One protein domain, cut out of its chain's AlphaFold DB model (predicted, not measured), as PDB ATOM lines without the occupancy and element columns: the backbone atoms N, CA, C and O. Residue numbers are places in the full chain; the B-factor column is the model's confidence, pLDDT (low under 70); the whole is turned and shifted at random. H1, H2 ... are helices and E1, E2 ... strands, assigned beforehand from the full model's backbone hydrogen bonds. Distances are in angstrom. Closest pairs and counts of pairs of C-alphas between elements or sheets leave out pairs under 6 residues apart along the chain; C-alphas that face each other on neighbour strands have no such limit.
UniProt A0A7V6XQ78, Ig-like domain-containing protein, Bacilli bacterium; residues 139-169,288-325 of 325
ATOM      1  N   LEU A 139      32.428  66.541 -84.592       79.44
ATOM      2  CA  LEU A 139      31.600  65.489 -85.172       79.44
ATOM      3  C   LEU A 139      30.701  64.927 -84.087       79.44
ATOM      4  O   LEU A 139      31.145  64.699 -82.964       79.44
ATOM      5  N   THR A 140      29.444  64.641 -84.397       81.19
ATOM      6  CA  THR A 140      28.631  63.840 -83.481       81.19
ATOM      7  C   THR A 140      29.122  62.396 -83.488       81.19
ATOM      8  O   THR A 140      29.646  61.891 -84.487       81.19
ATOM      9  N   PHE A 141      28.926  61.688 -82.379       80.25
ATOM     10  CA  PHE A 141      29.267  60.270 -82.295       80.25
ATOM     11  C   PHE A 141      28.505  59.456 -83.355       80.25
ATOM     12  O   PHE A 141      29.032  58.500 -83.912       80.25
ATOM     13  N   GLU A 142      27.283  59.862 -83.704       78.81
ATOM     14  CA  GLU A 142      26.527  59.274 -84.814       78.81
ATOM     15  C   GLU A 142      27.193  59.492 -86.184       78.81
ATOM     16  O   GLU A 142      27.313  58.541 -86.963       78.81
ATOM     17  N   GLN A 143      27.654  60.710 -86.491       73.75
ATOM     18  CA  GLN A 143      28.376  60.997 -87.739       73.75
ATOM     19  C   GLN A 143      29.646  60.152 -87.835       73.75
ATOM     20  O   GLN A 143      29.855  59.459 -88.830       73.75
ATOM     21  N   LEU A 144      30.411  60.110 -86.745       77.62
ATOM     22  CA  LEU A 144      31.636  59.329 -86.650       77.62
ATOM     23  C   LEU A 144      31.398  57.836 -86.927       77.62
ATOM     24  O   LEU A 144      32.133  57.206 -87.685       77.62
ATOM     25  N   MET A 145      30.349  57.269 -86.330       72.06
ATOM     26  CA  MET A 145      30.038  55.842 -86.453       72.06
ATOM     27  C   MET A 145      29.363  55.480 -87.780       72.06
ATOM     28  O   MET A 145      29.460  54.336 -88.226       72.06
ATOM     29  N   SER A 146      28.669  56.425 -88.416       72.31
ATOM     30  CA  SER A 146      28.012  56.208 -89.712       72.31
ATOM     31  C   SER A 146      28.969  56.335 -90.899       72.31
ATOM     32  O   SER A 146      28.687  55.786 -91.968       72.31
ATOM     33  N   LYS A 147      30.113  57.004 -90.722       71.12
ATOM     34  CA  LYS A 147      31.086  57.268 -91.783       71.12
ATOM     35  C   LYS A 147      32.468  56.718 -91.436       71.12
ATOM     36  O   LYS A 147      33.311  57.377 -90.834       71.12
ATOM     37  N   THR A 148      32.757  55.522 -91.945       64.81
ATOM     38  CA  THR A 148      34.002  54.775 -91.683       64.81
ATOM     39  C   THR A 148      35.283  55.550 -92.010       64.81
ATOM     40  O   THR A 148      36.328  55.303 -91.421       64.81
ATOM     41  N   ARG A 149      35.234  56.495 -92.955       69.00
ATOM     42  CA  ARG A 149      36.407  57.281 -93.348       69.00
ATOM     43  C   ARG A 149      36.821  58.284 -92.262       69.00
ATOM     44  O   ARG A 149      38.006  58.404 -91.987       69.00
ATOM     45  N   GLU A 150      35.861  58.958 -91.634       66.62
ATOM     46  CA  GLU A 150      36.108  60.003 -90.628       66.62
ATOM     47  C   GLU A 150      36.675  59.406 -89.334       66.62
ATOM     48  O   GLU A 150      37.644  59.921 -88.782       66.62
ATOM     49  N   ILE A 151      36.149  58.253 -88.910       69.44
ATOM     50  CA  ILE A 151      36.693  57.521 -87.760       69.44
ATOM     51  C   ILE A 151      38.098  56.973 -88.027       69.44
ATOM     52  O   ILE A 151      38.950  57.033 -87.144       69.44
ATOM     53  N   ASN A 152      38.372  56.505 -89.250       66.12
ATOM     54  CA  ASN A 152      39.705  56.031 -89.613       66.12
ATOM     55  C   ASN A 152      40.730  57.169 -89.609       66.12
ATOM     56  O   ASN A 152      41.828  56.965 -89.108       66.12
ATOM     57  N   TYR A 153      40.379  58.360 -90.109       70.00
ATOM     58  CA  TYR A 153      41.261  59.529 -90.008       70.00
ATOM     59  C   TYR A 153      41.569  59.869 -88.555       70.00
ATOM     60  O   TYR A 153      42.730  59.940 -88.172       70.00
ATOM     61  N   LEU A 154      40.536  59.973 -87.716       71.31
ATOM     62  CA  LEU A 154      40.731  60.335 -86.316       71.31
ATOM     63  C   LEU A 154      41.650  59.362 -85.571       71.31
ATOM     64  O   LEU A 154      42.486  59.792 -84.783       71.31
ATOM     65  N   ILE A 155      41.512  58.062 -85.825       73.62
ATOM     66  CA  ILE A 155      42.289  57.026 -85.135       73.62
ATOM     67  C   ILE A 155      43.710  56.896 -85.695       73.62
ATOM     68  O   ILE A 155      44.629  56.597 -84.935       73.62
ATOM     69  N   ASN A 156      43.898  57.111 -86.998       72.38
ATOM     70  CA  ASN A 156      45.218  57.028 -87.623       72.38
ATOM     71  C   ASN A 156      46.076  58.260 -87.311       72.38
ATOM     72  O   ASN A 156      47.280  58.121 -87.100       72.38
ATOM     73  N   ASP A 157      45.454  59.438 -87.244       74.94
ATOM     74  CA  ASP A 157      46.173  60.711 -87.152       74.94
ATOM     75  C   ASP A 157      46.315  61.195 -85.695       74.94
ATOM     76  O   ASP A 157      47.210  61.985 -85.371       74.94
ATOM     77  N   TYR A 158      45.483  60.689 -84.771       76.06
ATOM     78  CA  TYR A 158      45.487  61.110 -83.369       76.06
ATOM     79  C   TYR A 158      45.509  59.946 -82.380       76.06
ATOM     80  O   TYR A 158      44.765  58.973 -82.464       76.06
ATOM     81  N   THR A 159      46.325  60.091 -81.333       79.56
ATOM     82  CA  THR A 159      46.329  59.136 -80.216       79.56
ATOM     83  C   THR A 159      44.992  59.180 -79.456       79.56
ATOM     84  O   THR A 159      44.447  60.273 -79.286       79.56
ATOM     85  N   PRO A 160      44.516  58.079 -78.842       81.31
ATOM     86  CA  PRO A 160      43.250  58.066 -78.094       81.31
ATOM     87  C   PRO A 160      43.132  59.111 -76.968       81.31
ATOM     88  O   PRO A 160      42.037  59.536 -76.617       81.31
ATOM     89  N   ARG A 161      44.250  59.569 -76.391       80.81
ATOM     90  CA  ARG A 161      44.256  60.637 -75.368       80.81
ATOM     91  C   ARG A 161      43.943  62.026 -75.932       80.81
ATOM     92  O   ARG A 161      43.598  62.928 -75.177       80.81
ATOM     93  N   ARG A 162      44.084  62.189 -77.248       76.19
ATOM     94  CA  ARG A 162      43.847  63.426 -78.000       76.19
ATOM     95  C   ARG A 162      42.445  63.477 -78.594       76.19
ATOM     96  O   ARG A 162      42.056  64.516 -79.085       76.19
ATOM     97  N   ILE A 163      41.666  62.404 -78.543       80.50
ATOM     98  CA  ILE A 163      40.283  62.419 -79.021       80.50
ATOM     99  C   ILE A 163      39.391  62.671 -77.807       80.50
ATOM    100  O   ILE A 163      39.314  61.831 -76.914       80.50
ATOM    101  N   LEU A 164      38.762  63.839 -77.742       84.75
ATOM    102  CA  LEU A 164      37.798  64.211 -76.716       84.75
ATOM    103  C   LEU A 164      36.394  63.791 -77.132       84.75
ATOM    104  O   LEU A 164      35.942  64.107 -78.225       84.75
ATOM    105  N   VAL A 165      35.687  63.146 -76.218       86.56
ATOM    106  CA  VAL A 165      34.273  62.807 -76.324       86.56
ATOM    107  C   VAL A 165      33.536  63.584 -75.240       86.56
ATOM    108  O   VAL A 165      33.795  63.403 -74.047       86.56
ATOM    109  N   LYS A 166      32.641  64.479 -75.647       86.75
ATOM    110  CA  LYS A 166      31.928  65.392 -74.756       86.75
ATOM    111  C   LYS A 166      30.465  64.990 -74.662       86.75
ATOM    112  O   LYS A 166      29.770  64.851 -75.669       86.75
ATOM    113  N   ALA A 167      30.003  64.796 -73.434       88.19
ATOM    114  CA  ALA A 167      28.592  64.612 -73.153       88.19
ATOM    115  C   ALA A 167      27.876  65.973 -73.148       88.19
ATOM    116  O   ALA A 167      28.439  66.952 -72.645       88.19
ATOM    117  N   PRO A 168      26.623  66.050 -73.622       86.44
ATOM    118  CA  PRO A 168      25.850  67.281 -73.539       86.44
ATOM    119  C   PRO A 168      25.616  67.680 -72.075       86.44
ATOM    120  O   PRO A 168      25.492  66.834 -71.180       86.44
ATOM    121  N   ILE A 169      25.536  68.985 -71.816       86.81
ATOM    122  CA  ILE A 169      25.074  69.501 -70.524       86.81
ATOM    123  C   ILE A 169      23.561  69.265 -70.436       86.81
ATOM    124  O   ILE A 169      22.839  69.493 -71.403       86.81
ATOM    125  N   LYS A 288      25.021  60.957 -64.639       85.50
ATOM    126  CA  LYS A 288      26.405  61.053 -64.139       85.50
ATOM    127  C   LYS A 288      27.357  61.565 -65.212       85.50
ATOM    128  O   LYS A 288      28.436  62.035 -64.870       85.50
ATOM    129  N   THR A 289      26.982  61.452 -66.484       85.00
ATOM    130  CA  THR A 289      27.817  61.845 -67.622       85.00
ATOM    131  C   THR A 289      27.586  63.281 -68.075       85.00
ATOM    132  O   THR A 289      28.442  63.801 -68.777       85.00
ATOM    133  N   ALA A 290      26.495  63.935 -67.660       85.44
ATOM    134  CA  ALA A 290      26.120  65.267 -68.142       85.44
ATOM    135  C   ALA A 290      27.262  66.290 -68.022       85.44
ATOM    136  O   ALA A 290      27.852  66.455 -66.952       85.44
ATOM    137  N   GLY A 291      27.564  66.964 -69.134       83.06
ATOM    138  CA  GLY A 291      28.613  67.983 -69.239       83.06
ATOM    139  C   GLY A 291      30.043  67.483 -69.009       83.06
ATOM    140  O   GLY A 291      30.959  68.297 -68.909       83.06
ATOM    141  N   ARG A 292      30.262  66.167 -68.883       86.56
ATOM    142  CA  ARG A 292      31.605  65.610 -68.708       86.56
ATOM    143  C   ARG A 292      32.318  65.470 -70.045       86.56
ATOM    144  O   ARG A 292      31.732  65.063 -71.047       86.56
ATOM    145  N   ASN A 293      33.620  65.721 -69.994       86.56
ATOM    146  CA  ASN A 293      34.549  65.480 -71.085       86.56
ATOM    147  C   ASN A 293      35.373  64.235 -70.760       86.56
ATOM    148  O   ASN A 293      35.935  64.133 -69.670       86.56
ATOM    149  N   TYR A 294      35.461  63.320 -71.715       87.94
ATOM    150  CA  TYR A 294      36.284  62.119 -71.639       87.94
ATOM    151  C   TYR A 294      37.308  62.153 -72.761       87.94
ATOM    152  O   TYR A 294      37.017  62.656 -73.843       87.94
ATOM    153  N   THR A 295      38.489  61.586 -72.552       86.75
ATOM    154  CA  THR A 295      39.311  61.174 -73.694       86.75
ATOM    155  C   THR A 295      38.833  59.811 -74.197       86.75
ATOM    156  O   THR A 295      38.279  59.019 -73.429       86.75
ATOM    157  N   LEU A 296      39.071  59.485 -75.469       85.44
ATOM    158  CA  LEU A 296      38.807  58.142 -75.986       85.44
ATOM    159  C   LEU A 296      39.592  57.098 -75.179       85.44
ATOM    160  O   LEU A 296      39.067  56.028 -74.888       85.44
ATOM    161  N   TYR A 297      40.803  57.440 -74.729       86.00
ATOM    162  CA  TYR A 297      41.568  56.609 -73.800       86.00
ATOM    163  C   TYR A 297      40.811  56.311 -72.494       86.00
ATOM    164  O   TYR A 297      40.783  55.157 -72.071       86.00
ATOM    165  N   ASP A 298      40.171  57.308 -71.871       86.62
ATOM    166  CA  ASP A 298      39.395  57.104 -70.638       86.62
ATOM    167  C   ASP A 298      38.234  56.134 -70.867       86.62
ATOM    168  O   ASP A 298      38.036  55.206 -70.081       86.62
ATOM    169  N   LEU A 299      37.516  56.310 -71.980       87.00
ATOM    170  CA  LEU A 299      36.385  55.461 -72.359       87.00
ATOM    171  C   LEU A 299      36.817  54.026 -72.684       87.00
ATOM    172  O   LEU A 299      36.108  53.079 -72.344       87.00
ATOM    173  N   MET A 300      37.989  53.849 -73.301       82.69
ATOM    174  CA  MET A 300      38.569  52.530 -73.573       82.69
ATOM    175  C   MET A 300      39.050  51.840 -72.293       82.69
ATOM    176  O   MET A 300      38.863  50.637 -72.131       82.69
ATOM    177  N   ASN A 301      39.665  52.593 -71.380       87.56
ATOM    178  CA  ASN A 301      40.209  52.056 -70.135       87.56
ATOM    179  C   ASN A 301      39.112  51.752 -69.097       87.56
ATOM    180  O   ASN A 301      39.301  50.917 -68.214       87.56
ATOM    181  N   LYS A 302      37.951  52.415 -69.196       90.12
ATOM    182  CA  LYS A 302      36.790  52.214 -68.318       90.12
ATOM    183  C   LYS A 302      35.519  51.970 -69.142       90.12
ATOM    184  O   LYS A 302      34.707  52.880 -69.303       90.12
ATOM    185  N   PRO A 303      35.269  50.726 -69.589       82.38
ATOM    186  CA  PRO A 303      34.105  50.399 -70.419       82.38
ATOM    187  C   PRO A 303      32.751  50.787 -69.802       82.38
ATOM    188  O   PRO A 303      31.809  51.115 -70.524       82.38
ATOM    189  N   ASN A 304      32.656  50.797 -68.468       86.81
ATOM    190  CA  ASN A 304      31.457  51.239 -67.753       86.81
ATOM    191  C   ASN A 304      31.139  52.723 -67.997       86.81
ATOM    192  O   ASN A 304      29.962  53.071 -68.068       86.81
ATOM    193  N   ASP A 305      32.151  53.581 -68.160       85.69
ATOM    194  CA  ASP A 305      31.955  55.011 -68.424       85.69
ATOM    195  C   ASP A 305      31.380  55.216 -69.833       85.69
ATOM    196  O   ASP A 305      30.438  55.986 -70.012       85.69
ATOM    197  N   LEU A 306      31.867  54.453 -70.823       84.38
ATOM    198  CA  LEU A 306      31.309  54.450 -72.179       84.38
ATOM    199  C   LEU A 306      29.872  53.925 -72.198       84.38
ATOM    200  O   LEU A 306      28.993  54.542 -72.799       84.38
ATOM    201  N   GLN A 307      29.613  52.800 -71.529       85.00
ATOM    202  CA  GLN A 307      28.265  52.249 -71.443       85.00
ATOM    203  C   GLN A 307      27.310  53.251 -70.789       85.00
ATOM    204  O   GLN A 307      26.191  53.442 -71.263       85.00
ATOM    205  N   GLN A 308      27.750  53.909 -69.718       88.38
ATOM    206  CA  GLN A 308      26.946  54.910 -69.045       88.38
ATOM    207  C   GLN A 308      26.681  56.124 -69.942       88.38
ATOM    208  O   GLN A 308      25.534  56.553 -70.040       88.38
ATOM    209  N   LEU A 309      27.702  56.626 -70.645       86.50
ATOM    210  CA  LEU A 309      27.582  57.732 -71.597       86.50
ATOM    211  C   LEU A 309      26.539  57.439 -72.685       86.50
ATOM    212  O   LEU A 309      25.683  58.282 -72.948       86.50
ATOM    213  N   LEU A 310      26.584  56.241 -73.272       85.94
ATOM    214  CA  LEU A 310      25.673  55.816 -74.342       85.94
ATOM    215  C   LEU A 310      24.261  55.478 -73.842       85.94
ATOM    216  O   LEU A 310      23.300  55.590 -74.598       85.94
ATOM    217  N   ASN A 311      24.115  55.053 -72.587       84.81
ATOM    218  CA  ASN A 311      22.801  54.816 -71.986       84.81
ATOM    219  C   ASN A 311      22.094  56.127 -71.620       84.81
ATOM    220  O   ASN A 311      20.869  56.205 -71.682       84.81
ATOM    221  N   GLU A 312      22.861  57.133 -71.200       85.31
ATOM    222  CA  GLU A 312      22.349  58.422 -70.732       85.31
ATOM    223  C   GLU A 312      22.102  59.432 -71.862       85.31
ATOM    224  O   GLU A 312      21.342  60.380 -71.666       85.31
ATOM    225  N   ASN A 313      22.722  59.260 -73.035       82.94
ATOM    226  CA  ASN A 313      22.697  60.251 -74.114       82.94
ATOM    227  C   ASN A 313      22.466  59.603 -75.478       82.94
ATOM    228  O   ASN A 313      22.866  58.464 -75.724       82.94
ATOM    229  N   ARG A 314      21.860  60.349 -76.408       82.25
ATOM    230  CA  ARG A 314      21.776  59.909 -77.805       82.25
ATOM    231  C   ARG A 314      23.128  60.115 -78.485       82.25
ATOM    232  O   ARG A 314      23.813  61.099 -78.226       82.25
ATOM    233  N   MET A 315      23.491  59.232 -79.415       80.50
ATOM    234  CA  MET A 315      24.747  59.356 -80.176       80.50
ATOM    235  C   MET A 315      24.831  60.658 -80.987       80.50
ATOM    236  O   MET A 315      25.922  61.177 -81.197       80.50
ATOM    237  N   SER A 316      23.689  61.214 -81.390       79.62
ATOM    238  CA  SER A 316      23.588  62.511 -82.062       79.62
ATOM    239  C   SER A 316      23.918  63.706 -81.157       79.62
ATOM    240  O   SER A 316      24.132  64.802 -81.654       79.62
ATOM    241  N   GLU A 317      23.907  63.523 -79.833       81.56
ATOM    242  CA  GLU A 317      24.125  64.588 -78.841       81.56
ATOM    243  C   GLU A 317      25.542  64.561 -78.255       81.56
ATOM    244  O   GLU A 317      25.994  65.544 -77.673       81.56
ATOM    245  N   ILE A 318      26.233  63.427 -78.377       85.31
ATOM    246  CA  ILE A 318      27.620  63.270 -77.943       85.31
ATOM    247  C   ILE A 318      28.508  63.847 -79.039       85.31
ATOM    248  O   ILE A 318      28.428  63.399 -80.185       85.31
ATOM    249  N   THR A 319      29.370  64.799 -78.697       85.38
ATOM    250  CA  THR A 319      30.309  65.387 -79.656       85.38
ATOM    251  C   THR A 319      31.704  64.811 -79.478       85.38
ATOM    252  O   THR A 319      32.123  64.441 -78.381       85.38
ATOM    253  N   VAL A 320      32.423  64.705 -80.584       82.00
ATOM    254  CA  VAL A 320      33.794  64.231 -80.670       82.00
ATOM    255  C   VAL A 320      34.624  65.344 -81.284       82.00
ATOM    256  O   VAL A 320      34.282  65.887 -82.333       82.00
ATOM    257  N   GLN A 321      35.706  65.694 -80.603       80.12
ATOM    258  CA  GLN A 321      36.660  66.711 -81.026       80.12
ATOM    259  C   GLN A 321      38.075  66.197 -80.816       80.12
ATOM    260  O   GLN A 321      38.316  65.324 -79.983       80.12
ATOM    261  N   VAL A 322      39.030  66.755 -81.542       73.12
ATOM    262  CA  VAL A 322      40.444  66.484 -81.299       73.12
ATOM    263  C   VAL A 322      40.993  67.547 -80.352       73.12
ATOM    264  O   VAL A 322      40.589  68.697 -80.380       73.12
ATOM    265  N   LYS A 323      41.907  67.157 -79.473       63.25
ATOM    266  CA  LYS A 323      42.704  68.024 -78.617       63.25
ATOM    267  C   LYS A 323      44.154  67.865 -79.042       63.25
ATOM    268  O   LYS A 323      44.737  66.792 -78.862       63.25
ATOM    269  N   GLN A 324      44.747  68.914 -79.594       55.66
ATOM    270  CA  GLN A 324      46.202  68.999 -79.691       55.66
ATOM    271  C   GLN A 324      46.760  69.698 -78.440       55.66
ATOM    272  O   GLN A 324      46.031  70.432 -77.771       55.66
ATOM    273  N   GLN A 325      47.983  69.320 -78.050       46.47
ATOM    274  CA  GLN A 325      48.699  69.869 -76.893       46.47
ATOM    275  C   GLN A 325      49.476  71.110 -77.295       46.47
ATOM    276  O   GLN A 325      50.054  71.063 -78.400       46.47
TER     277      GLN A 325
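Overview. This is residues 139 to 169 and 288 to 325 of the 325 residues of the protein "Ig-like domain-containing protein" of Bacilli bacterium (UniProt A0A7V6XQ78). A small sheet of three short strands, E2 - E1 - E3, makes a wall with four short helices gathered to one side of it and its other side left bare. The helices come in two pairs, each turning a corner: H1 and H2 by the edge strand E3, and H3 and H4, which follow directly on E2. The printed part has 69 residues, with four named helices and three named strands in the order H1, H2, E1, E2, H3, H4, E3; the sheet is antiparallel throughout and the class is mixed, helices and strands. The whole is compact, with a radius of gyration of the C-alphas of 11.3 A, and rounded, spanning 30 by 24 by 19 A.

Arrangement. The inner strand E1, residues 163 to 166, is antiparallel to the edge strand E3, residues 319 to 322, at 152 degrees; N 164 and O 321 are within hydrogen-bond range at 2.7 A. On its other side E1 is antiparallel to the edge strand E2, residues 293 to 295, at 155 degrees, with N 165 and O 294 at 2.8 A. Residues 139 to 140 make a short antiparallel pairing with residues 319 to 320 of E3. H3, residues 296 to 301, only grazes the sheet; its closest C-alphas to E1 are those of Leu 296 and Ile 163, 5.4 A apart. H4, residues 303 to 312, only grazes the sheet with residues 305 to 309. H3 and H4 only just touch, with 3 pairs of C-alphas within 8 A, and only at the corner by their link; the closest are those of Leu 299 and Leu 306, 5.2 A, at a steep tilt of 58 degrees, opposite ways. H1, residues 141 to 146, only grazes the sheet; the closest C-alphas of H1 and E3 are those of Phe 141 and Thr 319, 5.9 A. H2, residues 148 to 157, is only just on the sheet, with 5 pairs of C-alphas within 10 A, and only grazes it. H1 and H2 only just touch, with 3 pairs within 8 A, and only at the corner by their link; the closest C-alphas are those of Leu 144 and Ile 151, 5.5 A, at a steep tilt of 61 degrees, opposite ways. H1 and H2 are each apart from H3 and H4. In H1, H2, H3 and H4 every O i to N i+4 pair is within hydrogen-bond range.

Along the chain. E1 measures 9.8 A from first to last C-alpha, E3 10.3 A and E2 6.9 A. H2 measures 14.3 A and H4 14.2 A, while H1 measures 8.5 A and H3 8.6 A. H1 begins at C-alpha 141 (29.267, 60.270, -82.295), E1 at C-alpha 163 (40.283, 62.419, -79.021), and E3 ends at C-alpha 322 (40.444, 66.484, -81.299).

Size, cuts and confidence. The two C-alphas farthest apart are those of Arg 149 and Lys 288, 31.1 A. Residues 170 to 287 are cut out, and C-alphas 169 and 288 are 10.7 A apart across the cut, which lies between E1 and E2. Of the links that are printed whole, H4 to E3 is short and the others are tight. The mean pLDDT of the printed part is 79.8, with residues 148 to 152 and 323 to 325 under 70.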